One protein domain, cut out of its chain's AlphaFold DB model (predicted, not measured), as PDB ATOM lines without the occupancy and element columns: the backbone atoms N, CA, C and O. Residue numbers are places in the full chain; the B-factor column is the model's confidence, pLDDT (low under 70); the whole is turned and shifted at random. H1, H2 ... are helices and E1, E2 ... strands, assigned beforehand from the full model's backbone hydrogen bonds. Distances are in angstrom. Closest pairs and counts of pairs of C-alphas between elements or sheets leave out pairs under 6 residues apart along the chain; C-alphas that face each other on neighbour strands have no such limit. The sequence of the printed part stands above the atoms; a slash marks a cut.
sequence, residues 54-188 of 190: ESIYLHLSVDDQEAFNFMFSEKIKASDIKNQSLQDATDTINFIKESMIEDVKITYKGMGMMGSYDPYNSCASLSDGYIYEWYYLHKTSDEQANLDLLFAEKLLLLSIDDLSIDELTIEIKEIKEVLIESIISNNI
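This is residues 54 to 188 of the 190 residues of an uncharacterized protein of Tenericutes bacterium HGW-Tenericutes-6 (UniProt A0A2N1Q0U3). What is the overall shape? Four long helices, H2, H3, H4 and H5, make a crossed ring, and the small E1-E2 hairpin packs on H5 through E2. Residues 104 to 130 form a long loop, with C-alphas 13 to 27 A from the mean of the C-alphas. What is printed? The printed part has 135 residues, mostly helix by class, with five named helices and two antiparallel strands in the order H1 H2 H3 E1 E2 H4 H5; it is compact, with a radius of gyration of the C-alphas of 15.5 A and spans of 47 by 38 by 22 A.

Which helices touch? H2, residues 62 to 78, touches H3, residues 86 to 103, at a steep tilt of 49 degrees, the closest C-alphas being those of Lys 75 and Ile 96, 6.7 A. H3 touches H4, residues 141 to 157, with residues 86 to 93 alone, about perpendicular at 83 degrees, closest at C-alphas 90 and 152, 5.4 A. H5, residues 165 to 186, forms a helical hairpin with H4, closest at C-alphas 154 and 175, 6.8 A, and touches H2 with residues 165 to 172 alone, closest at C-alphas 73 and 169, 5.5 A. Where are the strands and the first helix? E1, residues 131 to 133, and E2, residues 136 to 138, are a hairpin with N 131 and O 138 2.7 A apart, within hydrogen-bond range. The closest C-alphas of E2 and H5 are those of Tyr 136 and Ile 180, 5.4 A; H1, residues 54 to 59, is close to but not clearly touching H2, at C-alphas 57 and 65, 6.4 A. Are the helix backbones in range? Every O i to N i+4 pair is in H2, H4 and H5, against 1 of 2 in H1 and 11 of 14 in H3.

Where does the first helix begin? C-alpha 54 of H1 is at (-6.995, -21.546, 23.825). How long are the longer helices? H2 measures 24.3 A, H3 26.0 A, H4 24.6 A and H5 31.4 A, with H5 ending at C-alpha 186, (-8.123, -44.635, 22.211).

How far does it reach? The two C-alphas farthest apart are those of Tyr 117 and Asp 162, 48.5 A, and the printed part has no cut. Which link is long, and where is confidence low? H3 to E1 is long, with 27 residues; pLDDT is under 70 in 40 residues, among them 101 to 132.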
ATOM      1  N   GLU A  54      -7.906 -20.524  24.328       71.44
ATOM      2  CA  GLU A  54      -6.995 -21.546  23.825       71.44
ATOM      3  C   GLU A  54      -5.885 -20.922  22.971       71.44
ATOM      4  O   GLU A  54      -4.701 -21.191  23.172       71.44
ATOM      5  N   SER A  55      -6.260 -20.027  22.048       64.38
ATOM      6  CA  SER A  55      -5.308 -19.294  21.215       64.38
ATOM      7  C   SER A  55      -4.434 -18.379  22.062       64.38
ATOM      8  O   SER A  55      -3.247 -18.251  21.786       64.38
ATOM      9  N   ILE A  56      -4.993 -17.751  23.094       69.50
ATOM     10  CA  ILE A  56      -4.234 -16.913  24.019       69.50
ATOM     11  C   ILE A  56      -3.191 -17.767  24.729       69.50
ATOM     12  O   ILE A  56      -2.004 -17.464  24.634       69.50
ATOM     13  N   TYR A  57      -3.625 -18.857  25.364       74.00
ATOM     14  CA  TYR A  57      -2.771 -19.738  26.146       74.00
ATOM     15  C   TYR A  57      -1.583 -20.273  25.332       74.00
ATOM     16  O   TYR A  57      -0.448 -20.223  25.798       74.00
ATOM     17  N   LEU A  58      -1.811 -20.698  24.082       72.44
ATOM     18  CA  LEU A  58      -0.753 -21.213  23.200       72.44
ATOM     19  C   LEU A  58       0.333 -20.189  22.833       72.44
ATOM     20  O   LEU A  58       1.443 -20.582  22.479       72.44
ATOM     21  N   HIS A  59       0.032 -18.891  22.887       71.88
ATOM     22  CA  HIS A  59       0.984 -17.830  22.533       71.88
ATOM     23  C   HIS A  59       1.710 -17.236  23.744       71.88
ATOM     24  O   HIS A  59       2.590 -16.386  23.576       71.88
ATOM     25  N   LEU A  60       1.350 -17.661  24.954       72.25
ATOM     26  CA  LEU A  60       2.024 -17.249  26.174       72.25
ATOM     27  C   LEU A  60       3.396 -17.918  26.289       72.25
ATOM     28  O   LEU A  60       3.599 -19.047  25.834       72.25
ATOM     29  N   SER A  61       4.341 -17.213  26.917       73.69
ATOM     30  CA  SER A  61       5.603 -17.820  27.346       73.69
ATOM     31  C   SER A  61       5.341 -18.926  28.376       73.69
ATOM     32  O   SER A  61       4.256 -18.986  28.943       73.69
ATOM     33  N   VAL A  62       6.317 -19.800  28.637       78.00
ATOM     34  CA  VAL A  62       6.155 -20.862  29.651       78.00
ATOM     35  C   VAL A  62       5.803 -20.261  31.016       78.00
ATOM     36  O   VAL A  62       4.815 -20.677  31.612       78.00
ATOM     37  N   ASP A  63       6.522 -19.224  31.446       74.88
ATOM     38  CA  ASP A  63       6.264 -18.523  32.712       74.88
ATOM     39  C   ASP A  63       4.845 -17.918  32.752       74.88
ATOM     40  O   ASP A  63       4.143 -18.003  33.761       74.88
ATOM     41  N   ASP A  64       4.385 -17.341  31.637       76.81
ATOM     42  CA  ASP A  64       3.030 -16.791  31.541       76.81
ATOM     43  C   ASP A  64       1.964 -17.900  31.525       76.81
ATOM     44  O   ASP A  64       0.892 -17.714  32.095       76.81
ATOM     45  N   GLN A  65       2.237 -19.058  30.911       78.31
ATOM     46  CA  GLN A  65       1.358 -20.230  30.966       78.31
ATOM     47  C   GLN A  65       1.272 -20.787  32.389       78.31
ATOM     48  O   GLN A  65       0.187 -21.165  32.825       78.31
ATOM     49  N   GLU A  66       2.375 -20.829  33.138       81.94
ATOM     50  CA  GLU A  66       2.388 -21.234  34.549       81.94
ATOM     51  C   GLU A  66       1.555 -20.282  35.411       81.94
ATOM     52  O   GLU A  66       0.675 -20.737  36.144       81.94
ATOM     53  N   ALA A  67       1.734 -18.968  35.246       82.00
ATOM     54  CA  ALA A  67       0.902 -17.967  35.913       82.00
ATOM     55  C   ALA A  67      -0.586 -18.114  35.546       82.00
ATOM     56  O   ALA A  67      -1.466 -17.957  36.395       82.00
ATOM     57  N   PHE A  68      -0.874 -18.463  34.290       82.00
ATOM     58  CA  PHE A  68      -2.229 -18.732  33.821       82.00
ATOM     59  C   PHE A  68      -2.832 -19.971  34.500       82.00
ATOM     60  O   PHE A  68      -3.953 -19.924  35.004       82.00
ATOM     61  N   ASN A  69      -2.086 -21.080  34.551       86.62
ATOM     62  CA  ASN A  69      -2.509 -22.305  35.232       86.62
ATOM     63  C   ASN A  69      -2.781 -22.047  36.724       86.62
ATOM     64  O   ASN A  69      -3.806 -22.492  37.236       86.62
ATOM     65  N   PHE A  70      -1.914 -21.279  37.387       88.25
ATOM     66  CA  PHE A  70      -2.079 -20.901  38.790       88.25
ATOM     67  C   PHE A  70      -3.360 -20.084  39.015       88.25
ATOM     68  O   PHE A  70      -4.180 -20.436  39.860       88.25
ATOM     69  N   MET A  71      -3.600 -19.049  38.200       87.25
ATOM     70  CA  MET A  71      -4.813 -18.224  38.285       87.25
ATOM     71  C   MET A  71      -6.093 -19.048  38.062       87.25
ATOM     72  O   MET A  71      -7.116 -18.799  38.703       87.25
ATOM     73  N   PHE A  72      -6.054 -20.042  37.169       89.88
ATOM     74  CA  PHE A  72      -7.182 -20.952  36.975       89.88
ATOM     75  C   PHE A  72      -7.456 -21.756  38.248       89.88
ATOM     76  O   PHE A  72      -8.597 -21.810  38.701       89.88
ATOM     77  N   SER A  73      -6.415 -22.319  38.869       93.25
ATOM     78  CA  SER A  73      -6.528 -23.031  40.146       93.25
ATOM     79  C   SER A  73      -7.066 -22.138  41.266       93.25
ATOM     80  O   SER A  73      -7.923 -22.584  42.025       93.25
ATOM     81  N   GLU A  74      -6.651 -20.870  41.343       92.00
ATOM     82  CA  GLU A  74      -7.218 -19.903  42.294       92.00
ATOM     83  C   GLU A  74      -8.721 -19.707  42.090       92.00
ATOM     84  O   GLU A  74      -9.491 -19.776  43.049       92.00
ATOM     85  N   LYS A  75      -9.156 -19.500  40.843       92.44
ATOM     86  CA  LYS A  75     -10.576 -19.302  40.520       92.44
ATOM     87  C   LYS A  75     -11.403 -20.562  40.763       92.44
ATOM     88  O   LYS A  75     -12.514 -20.453  41.272       92.44
ATOM     89  N   ILE A  76     -10.860 -21.742  40.462       93.75
ATOM     90  CA  ILE A  76     -11.500 -23.025  40.772       93.75
ATOM     91  C   ILE A  76     -11.645 -23.193  42.280       93.75
ATOM     92  O   ILE A  76     -12.743 -23.481  42.749       93.75
ATOM     93  N   LYS A  77     -10.583 -22.949  43.055       92.94
ATOM     94  CA  LYS A  77     -10.634 -23.073  44.514       92.94
ATOM     95  C   LYS A  77     -11.571 -22.052  45.166       92.94
ATOM     96  O   LYS A  77     -12.195 -22.351  46.177       92.94
ATOM     97  N   ALA A  78     -11.680 -20.854  44.598       91.88
ATOM     98  CA  ALA A  78     -12.608 -19.826  45.067       91.88
ATOM     99  C   ALA A  78     -14.065 -20.068  44.632       91.88
ATOM    100  O   ALA A  78     -14.963 -19.361  45.096       91.88
ATOM    101  N   SER A  79     -14.306 -21.020  43.728       91.62
ATOM    102  CA  SER A  79     -15.641 -21.359  43.241       91.62
ATOM    103  C   SER A  79     -16.332 -22.391  44.134       91.62
ATOM    104  O   SER A  79     -15.689 -23.147  44.854       91.62
ATOM    105  N   ASP A  80     -17.659 -22.476  44.030       88.31
ATOM    106  CA  ASP A  80     -18.461 -23.492  44.724       88.31
ATOM    107  C   ASP A  80     -18.554 -24.818  43.938       88.31
ATOM    108  O   ASP A  80     -19.501 -25.588  44.093       88.31
ATOM    109  N   ILE A  81     -17.591 -25.091  43.049       90.62
ATOM    110  CA  ILE A  81     -17.679 -26.191  42.077       90.62
ATOM    111  C   ILE A  81     -17.922 -27.556  42.732       90.62
ATOM    112  O   ILE A  81     -18.668 -28.369  42.203       90.62
ATOM    113  N   LYS A  82     -17.376 -27.799  43.929       91.12
ATOM    114  CA  LYS A  82     -17.517 -29.070  44.662       91.12
ATOM    115  C   LYS A  82     -18.951 -29.424  45.053       91.12
ATOM    116  O   LYS A  82     -19.230 -30.604  45.261       91.12
ATOM    117  N   ASN A  83     -19.836 -28.436  45.162       88.50
ATOM    118  CA  ASN A  83     -21.229 -28.630  45.565       88.50
ATOM    119  C   ASN A  83     -22.199 -28.614  44.375       88.50
ATOM    120  O   ASN A  83     -23.416 -28.650  44.561       88.50
ATOM    121  N   GLN A  84     -21.667 -28.557  43.155       90.69
ATOM    122  CA  GLN A  84     -22.443 -28.447  41.930       90.69
ATOM    123  C   GLN A  84     -22.735 -29.813  41.306       90.69
ATOM    124  O   GLN A  84     -22.068 -30.816  41.574       90.69
ATOM    125  N   SER A  85     -23.757 -29.854  40.447       93.50
ATOM    126  CA  SER A  85     -23.941 -30.992  39.550       93.50
ATOM    127  C   SER A  85     -22.806 -31.042  38.523       93.50
ATOM    128  O   SER A  85     -22.121 -30.048  38.296       93.50
ATOM    129  N   LEU A  86     -22.621 -32.189  37.863       89.88
ATOM    130  CA  LEU A  86     -21.583 -32.327  36.840       89.88
ATOM    131  C   LEU A  86     -21.720 -31.277  35.723       89.88
ATOM    132  O   LEU A  86     -20.728 -30.686  35.317       89.88
ATOM    133  N   GLN A  87     -22.950 -31.010  35.270       88.19
ATOM    134  CA  GLN A  87     -23.199 -30.024  34.218       88.19
ATOM    135  C   GLN A  87     -22.921 -28.594  34.698       88.19
ATOM    136  O   GLN A  87     -22.260 -27.836  33.997       88.19
ATOM    137  N   ASP A  88     -23.372 -28.239  35.903       89.06
ATOM    138  CA  ASP A  88     -23.124 -26.906  36.468       89.06
ATOM    139  C   ASP A  88     -21.622 -26.672  36.718       89.06
ATOM    140  O   ASP A  88     -21.122 -25.557  36.554       89.06
ATOM    141  N   ALA A  89     -20.885 -27.732  37.067       89.50
ATOM    142  CA  ALA A  89     -19.433 -27.699  37.204       89.50
ATOM    143  C   ALA A  89     -18.742 -27.452  35.856       89.50
ATOM    144  O   ALA A  89     -17.849 -26.606  35.778       89.50
ATOM    145  N   THR A  90     -19.176 -28.127  34.786       87.88
ATOM    146  CA  THR A  90     -18.711 -27.852  33.416       87.88
ATOM    147  C   THR A  90     -18.972 -26.398  33.019       87.88
ATOM    148  O   THR A  90     -18.070 -25.721  32.521       87.88
ATOM    149  N   ASP A  91     -20.169 -25.881  33.297       86.56
ATOM    150  CA  ASP A  91     -20.529 -24.496  32.990       86.56
ATOM    151  C   ASP A  91     -19.675 -23.497  33.797       86.56
ATOM    152  O   ASP A  91     -19.201 -22.497  33.254       86.56
ATOM    153  N   THR A  92     -19.397 -23.795  35.073       87.44
ATOM    154  CA  THR A  92     -18.509 -22.995  35.932       87.44
ATOM    155  C   THR A  92     -17.072 -22.972  35.407       87.44
ATOM    156  O   THR A  92     -16.453 -21.908  35.372       87.44
ATOM    157  N   ILE A  93     -16.536 -24.110  34.960       88.94
ATOM    158  CA  ILE A  93     -15.192 -24.194  34.364       88.94
ATOM    159  C   ILE A  93     -15.107 -23.321  33.109       88.94
ATOM    160  O   ILE A  93     -14.173 -22.527  32.976       88.94
ATOM    161  N   ASN A  94     -16.097 -23.422  32.221       84.56
ATOM    162  CA  ASN A  94     -16.152 -22.618  31.001       84.56
ATOM    163  C   ASN A  94     -16.246 -21.122  31.307       84.56
ATOM    164  O   ASN A  94     -15.498 -20.328  30.734       84.56
ATOM    165  N   PHE A  95     -17.076 -20.742  32.278       84.12
ATOM    166  CA  PHE A  95     -17.154 -19.361  32.743       84.12
ATOM    167  C   PHE A  95     -15.814 -18.857  33.300       84.12
ATOM    168  O   PHE A  95     -15.384 -17.745  32.982       84.12
ATOM    169  N   ILE A  96     -15.117 -19.666  34.106       86.44
ATOM    170  CA  ILE A  96     -13.797 -19.312  34.639       86.44
ATOM    171  C   ILE A  96     -12.813 -19.066  33.491       86.44
ATOM    172  O   ILE A  96     -12.171 -18.013  33.496       86.44
ATOM    173  N   LYS A  97     -12.738 -19.968  32.499       81.62
ATOM    174  CA  LYS A  97     -11.884 -19.798  31.309       81.62
ATOM    175  C   LYS A  97     -12.164 -18.461  30.623       81.62
ATOM    176  O   LYS A  97     -11.251 -17.661  30.438       81.62
ATOM    177  N   GLU A  98     -13.424 -18.181  30.297       75.56
ATOM    178  CA  GLU A  98     -13.807 -16.932  29.629       75.56
ATOM    179  C   GLU A  98     -13.439 -15.694  30.457       75.56
ATOM    180  O   GLU A  98     -12.860 -14.749  29.922       75.56
ATOM    181  N   SER A  99     -13.679 -15.722  31.774       76.19
ATOM    182  CA  SER A  99     -13.370 -14.596  32.668       76.19
ATOM    183  C   SER A  99     -11.879 -14.246  32.699       76.19
ATOM    184  O   SER A  99     -11.505 -13.084  32.830       76.19
ATOM    185  N   MET A 100     -11.007 -15.245  32.547       74.31
ATOM    186  CA  MET A 100      -9.560 -15.044  32.589       74.31
ATOM    187  C   MET A 100      -9.034 -14.320  31.348       74.31
ATOM    188  O   MET A 100      -7.991 -13.672  31.428       74.31
ATOM    189  N   ILE A 101      -9.750 -14.372  30.216       67.56
ATOM    190  CA  ILE A 101      -9.386 -13.611  29.009       67.56
ATOM    191  C   ILE A 101      -9.378 -12.104  29.303       67.56
ATOM    192  O   ILE A 101      -8.536 -11.380  28.774       67.56
ATOM    193  N   GLU A 102     -10.299 -11.629  30.145       60.81
ATOM    194  CA  GLU A 102     -10.390 -10.214  30.522       60.81
ATOM    195  C   GLU A 102      -9.292  -9.802  31.515       60.81
ATOM    196  O   GLU A 102      -8.786  -8.676  31.456       60.81
ATOM    197  N   ASP A 103      -8.896 -10.724  32.397       60.91
ATOM    198  CA  ASP A 103      -7.891 -10.496  33.441       60.91
ATOM    199  C   ASP A 103      -6.464 -10.486  32.885       60.91
ATOM    200  O   ASP A 103      -5.607  -9.709  33.329       60.91
ATOM    201  N   VAL A 104      -6.197 -11.304  31.866       57.41
ATOM    202  CA  VAL A 104      -4.930 -11.242  31.148       57.41
ATOM    203  C   VAL A 104      -4.979 -10.028  30.231       57.41
ATOM    204  O   VAL A 104      -5.439 -10.076  29.093       57.41
ATOM    205  N   LYS A 105      -4.443  -8.900  30.716       50.53
ATOM    206  CA  LYS A 105      -4.028  -7.771  29.870       50.53
ATOM    207  C   LYS A 105      -2.891  -8.238  28.970       50.53
ATOM    208  O   LYS A 105      -1.730  -7.884  29.182       50.53
ATOM    209  N   ILE A 106      -3.221  -9.042  27.965       49.47
ATOM    210  CA  ILE A 106      -2.299  -9.443  26.919       49.47
ATOM    211  C   ILE A 106      -1.890  -8.139  26.270       49.47
ATOM    212  O   ILE A 106      -2.649  -7.498  25.538       49.47
ATOM    213  N   THR A 107      -0.678  -7.700  26.595       40.03
ATOM    214  CA  THR A 107      -0.039  -6.654  25.824       40.03
ATOM    215  C   THR A 107       0.082  -7.268  24.449       40.03
ATOM    216  O   THR A 107       0.877  -8.184  24.271       40.03
ATOM    217  N   TYR A 108      -0.785  -6.834  23.537       39.97
ATOM    218  CA  TYR A 108      -0.942  -7.338  22.180       39.97
ATOM    219  C   TYR A 108       0.348  -7.057  21.391       39.97
ATOM    220  O   TYR A 108       0.417  -6.190  20.524       39.97
ATOM    221  N   LYS A 109       1.435  -7.738  21.758       39.12
ATOM    222  CA  LYS A 109       2.680  -7.818  21.016       39.12
ATOM    223  C   LYS A 109       2.362  -8.808  19.919       39.12
ATOM    224  O   LYS A 109       2.386 -10.001  20.182       39.12
ATOM    225  N   GLY A 110       1.930  -8.268  18.775       39.00
ATOM    226  CA  GLY A 110       1.368  -8.992  17.638       39.00
ATOM    227  C   GLY A 110       1.763 -10.461  17.617       39.00
ATOM    228  O   GLY A 110       2.931 -10.775  17.391       39.00
ATOM    229  N   MET A 111       0.784 -11.322  17.903       43.78
ATOM    230  CA  MET A 111       0.927 -12.767  17.807       43.78
ATOM    231  C   MET A 111       1.387 -13.062  16.378       43.78
ATOM    232  O   MET A 111       0.652 -12.844  15.412       43.78
ATOM    233  N   GLY A 112       2.663 -13.415  16.230       37.72
ATOM    234  CA  GLY A 112       3.241 -13.751  14.941       37.72
ATOM    235  C   GLY A 112       2.541 -14.998  14.430       37.72
ATOM    236  O   GLY A 112       2.644 -16.049  15.051       37.72
ATOM    237  N   MET A 113       1.814 -14.865  13.322       37.03
ATOM    238  CA  MET A 113       1.104 -15.974  12.697       37.03
ATOM    239  C   MET A 113       2.105 -17.066  12.307       37.03
ATOM    240  O   MET A 113       2.834 -16.926  11.322       37.03
ATOM    241  N   MET A 114       2.139 -18.167  13.058       36.25
ATOM    242  CA  MET A 114       2.743 -19.408  12.584       36.25
ATOM    243  C   MET A 114       1.846 -19.959  11.465       36.25
ATOM    244  O   MET A 114       0.845 -20.620  11.701       36.25
ATOM    245  N   GLY A 115       2.192 -19.587  10.230       36.38
ATOM    246  CA  GLY A 115       1.987 -20.372   9.013       36.38
ATOM    247  C   GLY A 115       0.571 -20.845   8.674       36.38
ATOM    248  O   GLY A 115       0.305 -22.036   8.732       36.38
ATOM    249  N   SER A 116      -0.282 -19.962   8.152       35.28
ATOM    250  CA  SER A 116      -1.234 -20.325   7.088       35.28
ATOM    251  C   SER A 116      -1.788 -19.066   6.421       35.28
ATOM    252  O   SER A 116      -1.900 -18.014   7.045       35.28
ATOM    253  N   TYR A 117      -2.152 -19.169   5.144       34.22
ATOM    254  CA  TYR A 117      -2.783 -18.095   4.362       34.22
ATOM    255  C   TYR A 117      -4.261 -17.860   4.754       34.22
ATOM    256  O   TYR A 117      -4.955 -17.069   4.115       34.22
ATOM    257  N   ASP A 118      -4.736 -18.541   5.803       37.62
ATOM    258  CA  ASP A 118      -6.049 -18.376   6.417       37.62
ATOM    259  C   ASP A 118      -5.894 -17.932   7.889       37.62
ATOM    260  O   ASP A 118      -5.553 -18.753   8.746       37.62
ATOM    261  N   PRO A 119      -6.134 -16.646   8.211       37.62
ATOM    262  CA  PRO A 119      -6.013 -16.111   9.568       37.62
ATOM    263  C   PRO A 119      -7.095 -16.629  10.533       37.62
ATOM    264  O   PRO A 119      -7.109 -16.223  11.691       37.62
ATOM    265  N   TYR A 120      -8.007 -17.498  10.080       38.81
ATOM    266  CA  TYR A 120      -9.086 -18.046  10.901       38.81
ATOM    267  C   TYR A 120      -8.862 -19.498  11.362       38.81
ATOM    268  O   TYR A 120      -9.685 -19.987  12.128       38.81
ATOM    269  N   ASN A 121      -7.785 -20.177  10.934       39.91
ATOM    270  CA  ASN A 121      -7.652 -21.639  11.085       39.91
ATOM    271  C   ASN A 121      -6.302 -22.170  11.617       39.91
ATOM    272  O   ASN A 121      -6.170 -23.377  11.777       39.91
ATOM    273  N   SER A 122      -5.284 -21.349  11.881       44.34
ATOM    274  CA  SER A 122      -3.904 -21.877  11.953       44.34
ATOM    275  C   SER A 122      -3.334 -22.235  13.328       44.34
ATOM    276  O   SER A 122      -2.275 -22.853  13.371       44.34
ATOM    277  N   CYS A 123      -3.990 -21.901  14.444       45.50
ATOM    278  CA  CYS A 123      -3.476 -22.273  15.778       45.50
ATOM    279  C   CYS A 123      -4.374 -23.263  16.523       45.50
ATOM    280  O   CYS A 123      -3.874 -24.064  17.304       45.50
ATOM    281  N   ALA A 124      -5.681 -23.223  16.263       48.03
ATOM    282  CA  ALA A 124      -6.641 -24.103  16.917       48.03
ATOM    283  C   ALA A 124      -6.907 -25.393  16.134       48.03
ATOM    284  O   ALA A 124      -7.492 -26.291  16.710       48.03
ATOM    285  N   SER A 125      -6.515 -25.512  14.860       47.25
ATOM    286  CA  SER A 125      -6.742 -26.721  14.056       47.25
ATOM    287  C   SER A 125      -5.413 -27.329  13.602       47.25
ATOM    288  O   SER A 125      -4.596 -26.655  12.977       47.25
ATOM    289  N   LEU A 126      -5.188 -28.600  13.939       51.91
ATOM    290  CA  LEU A 126      -4.058 -29.399  13.458       51.91
ATOM    291  C   LEU A 126      -4.381 -29.993  12.075       51.91
ATOM    292  O   LEU A 126      -5.547 -30.112  11.699       51.91
ATOM    293  N   SER A 127      -3.350 -30.404  11.324       49.12
ATOM    294  CA  SER A 127      -3.455 -30.879   9.928       49.12
ATOM    295  C   SER A 127      -4.445 -32.027   9.694       49.12
ATOM    296  O   SER A 127      -4.876 -32.229   8.561       49.12
ATOM    297  N   ASP A 128      -4.836 -32.732  10.756       57.16
ATOM    298  CA  ASP A 128      -5.636 -33.956  10.700       57.16
ATOM    299  C   ASP A 128      -7.090 -33.739  11.172       57.16
ATOM    300  O   ASP A 128      -7.806 -34.690  11.484       57.16
ATOM    301  N   GLY A 129      -7.537 -32.479  11.245       60.75
ATOM    302  CA  GLY A 129      -8.911 -32.115  11.614       60.75
ATOM    303  C   GLY A 129      -9.195 -32.101  13.118       60.75
ATOM    304  O   GLY A 129     -10.338 -31.887  13.512       60.75
ATOM    305  N   TYR A 130      -8.173 -32.297  13.955       62.50
ATOM    306  CA  TYR A 130      -8.274 -32.068  15.395       62.50
ATOM    307  C   TYR A 130      -8.274 -30.574  15.712       62.50
ATOM    308  O   TYR A 130      -7.521 -29.801  15.113       62.50
ATOM    309  N   ILE A 131      -9.090 -30.198  16.686       66.94
ATOM    310  CA  ILE A 131      -9.216 -28.865  17.250       66.94
ATOM    311  C   ILE A 131      -8.625 -28.879  18.660       66.94
ATOM    312  O   ILE A 131      -8.905 -29.785  19.446       66.94
ATOM    313  N   TYR A 132      -7.786 -27.893  18.963       66.56
ATOM    314  CA  TYR A 132      -7.165 -27.716  20.267       66.56
ATOM    315  C   TYR A 132      -8.101 -27.000  21.235       66.56
ATOM    316  O   TYR A 132      -8.506 -25.863  20.995       66.56
ATOM    317  N   GLU A 133      -8.359 -27.664  22.355       71.75
ATOM    318  CA  GLU A 133      -8.837 -27.074  23.596       71.75
ATOM    319  C   GLU A 133      -7.669 -27.021  24.577       71.75
ATOM    320  O   GLU A 133      -6.746 -27.828  24.507       71.75
ATOM    321  N   TRP A 134      -7.704 -26.095  25.534       72.31
ATOM    322  CA  TRP A 134      -6.593 -25.891  26.471       72.31
ATOM    323  C   TRP A 134      -6.083 -27.190  27.128       72.31
ATOM    324  O   TRP A 134      -4.895 -27.339  27.423       72.31
ATOM    325  N   TYR A 135      -6.989 -28.137  27.344       70.75
ATOM    326  CA  TYR A 135      -6.747 -29.364  28.085       70.75
ATOM    327  C   TYR A 135      -6.641 -30.623  27.220       70.75
ATOM    328  O   TYR A 135      -6.215 -31.651  27.737       70.75
ATOM    329  N   TYR A 136      -7.079 -30.585  25.958       70.75
ATOM    330  CA  TYR A 136      -7.235 -31.772  25.113       70.75
ATOM    331  C   TYR A 136      -7.440 -31.419  23.631       70.75
ATOM    332  O   TYR A 136      -7.581 -30.260  23.255       70.75
ATOM    333  N   LEU A 137      -7.483 -32.438  22.770       73.50
ATOM    334  CA  LEU A 137      -7.856 -32.307  21.361       73.50
ATOM    335  C   LEU A 137      -9.210 -32.981  21.107       73.50
ATOM    336  O   LEU A 137      -9.506 -33.997  21.727       73.50
ATOM    337  N   HIS A 138     -10.001 -32.466  20.169       72.31
ATOM    338  CA  HIS A 138     -11.247 -33.109  19.716       72.31
ATOM    339  C   HIS A 138     -11.443 -32.950  18.208       72.31
ATOM    340  O   HIS A 138     -10.855 -32.066  17.596       72.31
ATOM    341  N   LYS A 139     -12.257 -33.799  17.579       69.81
ATOM    342  CA  LYS A 139     -12.644 -33.690  16.158       69.81
ATOM    343  C   LYS A 139     -14.067 -33.181  15.969       69.81
ATOM    344  O   LYS A 139     -14.422 -32.729  14.879       69.81
ATOM    345  N   THR A 140     -14.918 -33.333  16.982       68.19
ATOM    346  CA  THR A 140     -16.356 -33.060  16.882       68.19
ATOM    347  C   THR A 140     -16.882 -32.387  18.142       68.19
ATOM    348  O   THR A 140     -16.361 -32.600  19.231       68.19
ATOM    349  N   SER A 141     -17.974 -31.638  18.002       69.31
ATOM    350  CA  SER A 141     -18.665 -31.008  19.132       69.31
ATOM    351  C   SER A 141     -19.164 -32.010  20.180       69.31
ATOM    352  O   SER A 141     -19.167 -31.697  21.364       69.31
ATOM    353  N   ASP A 142     -19.558 -33.217  19.765       73.00
ATOM    354  CA  ASP A 142     -19.997 -34.264  20.696       73.00
ATOM    355  C   ASP A 142     -18.813 -34.814  21.507       73.00
ATOM    356  O   ASP A 142     -18.924 -35.053  22.707       73.00
ATOM    357  N   GLU A 143     -17.653 -34.986  20.867       74.69
ATOM    358  CA  GLU A 143     -16.409 -35.365  21.545       74.69
ATOM    359  C   GLU A 143     -15.944 -34.271  22.511       74.69
ATOM    360  O   GLU A 143     -15.601 -34.580  23.649       74.69
ATOM    361  N   GLN A 144     -16.014 -33.002  22.095       79.25
ATOM    362  CA  GLN A 144     -15.747 -31.853  22.959       79.25
ATOM    363  C   GLN A 144     -16.626 -31.882  24.213       79.25
ATOM    364  O   GLN A 144     -16.090 -31.861  25.316       79.25
ATOM    365  N   ALA A 145     -17.948 -32.000  24.054       77.31
ATOM    366  CA  ALA A 145     -18.881 -32.022  25.179       77.31
ATOM    367  C   ALA A 145     -18.613 -33.193  26.142       77.31
ATOM    368  O   ALA A 145     -18.699 -33.037  27.358       77.31
ATOM    369  N   ASN A 146     -18.246 -34.364  25.614       83.12
ATOM    370  CA  ASN A 146     -17.879 -35.512  26.443       83.12
ATOM    371  C   ASN A 146     -16.576 -35.273  27.222       83.12
ATOM    372  O   ASN A 146     -16.491 -35.636  28.394       83.12
ATOM    373  N   LEU A 147     -15.564 -34.669  26.596       85.06
ATOM    374  CA  LEU A 147     -14.284 -34.363  27.242       85.06
ATOM    375  C   LEU A 147     -14.416 -33.245  28.289       85.06
ATOM    376  O   LEU A 147     -13.799 -33.344  29.348       85.06
ATOM    377  N   ASP A 148     -15.273 -32.251  28.048       85.56
ATOM    378  CA  ASP A 148     -15.635 -31.213  29.022       85.56
ATOM    379  C   ASP A 148     -16.274 -31.820  30.283       85.56
ATOM    380  O   ASP A 148     -15.913 -31.472  31.413       85.56
ATOM    381  N   LEU A 149     -17.195 -32.773  30.102       88.12
ATOM    382  CA  LEU A 149     -17.811 -33.510  31.207       88.12
ATOM    383  C   LEU A 149     -16.784 -34.372  31.950       88.12
ATOM    384  O   LEU A 149     -16.768 -34.371  33.177       88.12
ATOM    385  N   LEU A 150     -15.900 -35.078  31.238       90.44
ATOM    386  CA  LEU A 150     -14.853 -35.896  31.862       90.44
ATOM    387  C   LEU A 150     -13.866 -35.048  32.671       90.44
ATOM    388  O   LEU A 150     -13.475 -35.443  33.770       90.44
ATOM    389  N   PHE A 151     -13.473 -33.879  32.162       92.25
ATOM    390  CA  PHE A 151     -12.617 -32.952  32.896       92.25
ATOM    391  C   PHE A 151     -13.297 -32.481  34.189       92.25
ATOM    392  O   PHE A 151     -12.699 -32.568  35.265       92.25
ATOM    393  N   ALA A 152     -14.562 -32.057  34.104       93.31
ATOM    394  CA  ALA A 152     -15.346 -31.651  35.268       93.31
ATOM    395  C   ALA A 152     -15.518 -32.797  36.279       93.31
ATOM    396  O   ALA A 152     -15.329 -32.596  37.475       93.31
ATOM    397  N   GLU A 153     -15.797 -34.016  35.812       94.00
ATOM    398  CA  GLU A 153     -15.932 -35.201  36.662       94.00
ATOM    399  C   GLU A 153     -14.645 -35.466  37.449       94.00
ATOM    400  O   GLU A 153     -14.686 -35.631  38.668       94.00
ATOM    401  N   LYS A 154     -13.488 -35.463  36.774       94.44
ATOM    402  CA  LYS A 154     -12.188 -35.663  37.431       94.44
ATOM    403  C   LYS A 154     -11.892 -34.572  38.450       94.44
ATOM    404  O   LYS A 154     -11.445 -34.882  39.552       94.44
ATOM    405  N   LEU A 155     -12.196 -33.322  38.118       94.50
ATOM    406  CA  LEU A 155     -12.008 -32.195  39.023       94.50
ATOM    407  C   LEU A 155     -12.890 -32.317  40.278       94.50
ATOM    408  O   LEU A 155     -12.418 -32.102  41.394       94.50
ATOM    409  N   LEU A 156     -14.151 -32.730  40.119       95.12
ATOM    410  CA  LEU A 156     -15.081 -32.962  41.228       95.12
ATOM    411  C   LEU A 156     -14.650 -34.105  42.154       95.12
ATOM    412  O   LEU A 156     -15.104 -34.148  43.298       95.12
ATOM    413  N   LEU A 157     -13.774 -35.011  41.714       95.62
ATOM    414  CA  LEU A 157     -13.213 -36.060  42.569       95.62
ATOM    415  C   LEU A 157     -12.062 -35.564  43.456       95.62
ATOM    416  O   LEU A 157     -11.784 -36.197  44.474       95.62
ATOM    417  N   LEU A 158     -11.428 -34.434  43.126       95.25
ATOM    418  CA  LEU A 158     -10.334 -33.875  43.923       95.25
ATOM    419  C   LEU A 158     -10.831 -33.307  45.254       95.25
ATOM    420  O   LEU A 158     -11.903 -32.700  45.330       95.25
ATOM    421  N   SER A 159     -10.016 -33.402  46.301       92.88
ATOM    422  CA  SER A 159     -10.245 -32.698  47.571       92.88
ATOM    423  C   SER A 159      -9.803 -31.229  47.483       92.88
ATOM    424  O   SER A 159      -8.900 -30.806  48.196       92.88
ATOM    425  N   ILE A 160     -10.425 -30.447  46.589       92.62
ATOM    426  CA  ILE A 160     -10.035 -29.059  46.243       92.62
ATOM    427  C   ILE A 160      -9.796 -28.169  47.477       92.62
ATOM    428  O   ILE A 160      -8.833 -27.400  47.513       92.62
ATOM    429  N   ASP A 161     -10.643 -28.286  48.500       92.06
ATOM    430  CA  ASP A 161     -10.550 -27.470  49.715       92.06
ATOM    431  C   ASP A 161      -9.267 -27.743  50.515       92.06
ATOM    432  O   ASP A 161      -8.669 -26.809  51.064       92.06
ATOM    433  N   ASP A 162      -8.803 -28.993  50.504       95.12
ATOM    434  CA  ASP A 162      -7.641 -29.465  51.260       95.12
ATOM    435  C   ASP A 162      -6.309 -29.185  50.542       95.12
ATOM    436  O   ASP A 162      -5.267 -29.112  51.191       95.12
ATOM    437  N   LEU A 163      -6.334 -28.997  49.219       95.19
ATOM    438  CA  LEU A 163      -5.142 -28.769  48.395       95.19
ATOM    439  C   LEU A 163      -4.713 -27.303  48.424       95.19
ATOM    440  O   LEU A 163      -5.532 -26.415  48.211       95.19
ATOM    441  N   SER A 164      -3.434 -26.994  48.600       96.12
ATOM    442  CA  SER A 164      -2.914 -25.659  48.269       96.12
ATOM    443  C   SER A 164      -3.148 -25.315  46.787       96.12
ATOM    444  O   SER A 164      -3.463 -26.185  45.976       96.12
ATOM    445  N   ILE A 165      -3.008 -24.037  46.408       94.00
ATOM    446  CA  ILE A 165      -3.166 -23.643  44.998       94.00
ATOM    447  C   ILE A 165      -2.136 -24.356  44.115       94.00
ATOM    448  O   ILE A 165      -2.515 -24.869  43.068       94.00
ATOM    449  N   ASP A 166      -0.884 -24.464  44.570       93.00
ATOM    450  CA  ASP A 166       0.178 -25.168  43.844       93.00
ATOM    451  C   ASP A 166      -0.151 -26.656  43.645       93.00
ATOM    452  O   ASP A 166      -0.028 -27.179  42.536       93.00
ATOM    453  N   GLU A 167      -0.618 -27.338  44.697       95.62
ATOM    454  CA  GLU A 167      -1.041 -28.743  44.612       95.62
ATOM    455  C   GLU A 167      -2.232 -28.902  43.663       95.62
ATOM    456  O   GLU A 167      -2.225 -29.778  42.805       95.62
ATOM    457  N   LEU A 168      -3.222 -28.010  43.741       95.38
ATOM    458  CA  LEU A 168      -4.361 -28.018  42.827       95.38
ATOM    459  C   LEU A 168      -3.936 -27.762  41.373       95.38
ATOM    460  O   LEU A 168      -4.511 -28.345  40.456       95.38
ATOM    461  N   THR A 169      -2.944 -26.904  41.131       93.69
ATOM    462  CA  THR A 169      -2.380 -26.685  39.792       93.69
ATOM    463  C   THR A 169      -1.716 -27.948  39.248       93.69
ATOM    464  O   THR A 169      -1.911 -28.270  38.073       93.69
ATOM    465  N   ILE A 170      -0.980 -28.685  40.087       93.31
ATOM    466  CA  ILE A 170      -0.377 -29.974  39.717       93.31
ATOM    467  C   ILE A 170      -1.467 -31.002  39.394       93.31
ATOM    468  O   ILE A 170      -1.458 -31.557  38.300       93.31
ATOM    469  N   GLU A 171      -2.450 -31.187  40.273       95.50
ATOM    470  CA  GLU A 171      -3.551 -32.142  40.075       95.50
ATOM    471  C   GLU A 171      -4.348 -31.839  38.798       95.50
ATOM    472  O   GLU A 171      -4.637 -32.720  37.989       95.50
ATOM    473  N   ILE A 172      -4.656 -30.562  38.545       93.81
ATOM    474  CA  ILE A 172      -5.324 -30.145  37.308       93.81
ATOM    475  C   ILE A 172      -4.467 -30.476  36.085       93.81
ATOM    476  O   ILE A 172      -5.009 -30.903  35.067       93.81
ATOM    477  N   LYS A 173      -3.144 -30.293  36.149       90.00
ATOM    478  CA  LYS A 173      -2.239 -30.673  35.059       90.00
ATOM    479  C   LYS A 173      -2.247 -32.185  34.822       90.00
ATOM    480  O   LYS A 173      -2.346 -32.595  33.671       90.00
ATOM    481  N   GLU A 174      -2.223 -32.992  35.878       91.81
ATOM    482  CA  GLU A 174      -2.303 -34.454  35.771       91.81
ATOM    483  C   GLU A 174      -3.625 -34.906  35.128       91.81
ATOM    484  O   GLU A 174      -3.623 -35.766  34.247       91.81
ATOM    485  N   ILE A 175      -4.753 -34.265  35.465       91.75
ATOM    486  CA  ILE A 175      -6.036 -34.518  34.788       91.75
ATOM    487  C   ILE A 175      -5.919 -34.257  33.277       91.75
ATOM    488  O   ILE A 175      -6.387 -35.072  32.482       91.75
ATOM    489  N   LYS A 176      -5.286 -33.147  32.862       87.12
ATOM    490  CA  LYS A 176      -5.083 -32.827  31.433       87.12
ATOM    491  C   LYS A 176      -4.259 -33.901  30.735       87.12
ATOM    492  O   LYS A 176      -4.632 -34.350  29.654       87.12
ATOM    493  N   GLU A 177      -3.154 -34.312  31.350       86.00
ATOM    494  CA  GLU A 177      -2.268 -35.343  30.806       86.00
ATOM    495  C   GLU A 177      -3.025 -36.661  30.616       86.00
ATOM    496  O   GLU A 177      -2.994 -37.220  29.522       86.00
ATOM    497  N   VAL A 178      -3.825 -37.084  31.602       86.06
ATOM    498  CA  VAL A 178      -4.672 -38.285  31.498       86.06
ATOM    499  C   VAL A 178      -5.704 -38.174  30.372       86.06
ATOM    500  O   VAL A 178      -5.936 -39.149  29.655       86.06
ATOM    501  N   LEU A 179      -6.338 -37.010  30.184       84.25
ATOM    502  CA  LEU A 179      -7.291 -36.819  29.085       84.25
ATOM    503  C   LEU A 179      -6.597 -36.922  27.724       84.25
ATOM    504  O   LEU A 179      -7.075 -37.655  26.855       84.25
ATOM    505  N   ILE A 180      -5.449 -36.266  27.555       80.81
ATOM    506  CA  ILE A 180      -4.639 -36.344  26.333       80.81
ATOM    507  C   ILE A 180      -4.188 -37.786  26.077       80.81
ATOM    508  O   ILE A 180      -4.346 -38.292  24.966       80.81
ATOM    509  N   GLU A 181      -3.687 -38.482  27.095       80.56
ATOM    510  CA  GLU A 181      -3.294 -39.887  26.998       80.56
ATOM    511  C   GLU A 181      -4.470 -40.791  26.640       80.56
ATOM    512  O   GLU A 181      -4.298 -41.715  25.846       80.56
ATOM    513  N   SER A 182      -5.668 -40.529  27.170       77.25
ATOM    514  CA  SER A 182      -6.871 -41.286  26.818       77.25
ATOM    515  C   SER A 182      -7.242 -41.093  25.348       77.25
ATOM    516  O   SER A 182      -7.596 -42.060  24.677       77.25
ATOM    517  N   ILE A 183      -7.079 -39.881  24.810       74.56
ATOM    518  CA  ILE A 183      -7.310 -39.589  23.392       74.56
ATOM    519  C   ILE A 183      -6.264 -40.298  22.538       74.56
ATOM    520  O   ILE A 183      -6.632 -40.927  21.554       74.56
ATOM    521  N   ILE A 184      -4.984 -40.250  22.919       70.88
ATOM    522  CA  ILE A 184      -3.893 -40.923  22.197       70.88
ATOM    523  C   ILE A 184      -4.046 -42.448  22.259       70.88
ATOM    524  O   ILE A 184      -3.831 -43.124  21.262       70.88
ATOM    525  N   SER A 185      -4.440 -43.000  23.406       70.81
ATOM    526  CA  SER A 185      -4.559 -44.447  23.622       70.81
ATOM    527  C   SER A 185      -5.816 -45.034  22.977       70.81
ATOM    528  O   SER A 185      -5.786 -46.155  22.476       70.81
ATOM    529  N   ASN A 186      -6.913 -44.273  22.952       65.12
ATOM    530  CA  ASN A 186      -8.123 -44.635  22.211       65.12
ATOM    531  C   ASN A 186      -7.985 -44.345  20.704       65.12
ATOM    532  O   ASN A 186      -8.718 -44.932  19.913       65.12
ATOM    533  N   ASN A 187      -7.030 -43.492  20.311       56.69
ATOM    534  CA  ASN A 187      -6.595 -43.256  18.932       56.69
ATOM    535  C   ASN A 187      -5.166 -43.774  18.697       56.69
ATOM    536  O   ASN A 187      -4.367 -43.068  18.073       56.69
ATOM    537  N   ILE A 188      -4.812 -44.986  19.157       41.00
ATOM    538  CA  ILE A 188      -3.623 -45.668  18.619       41.00
ATOM    539  C   ILE A 188      -3.939 -45.952  17.152       41.00
ATOM    540  O   ILE A 188      -4.504 -46.991  16.838       41.00
TER     541      ILE A 188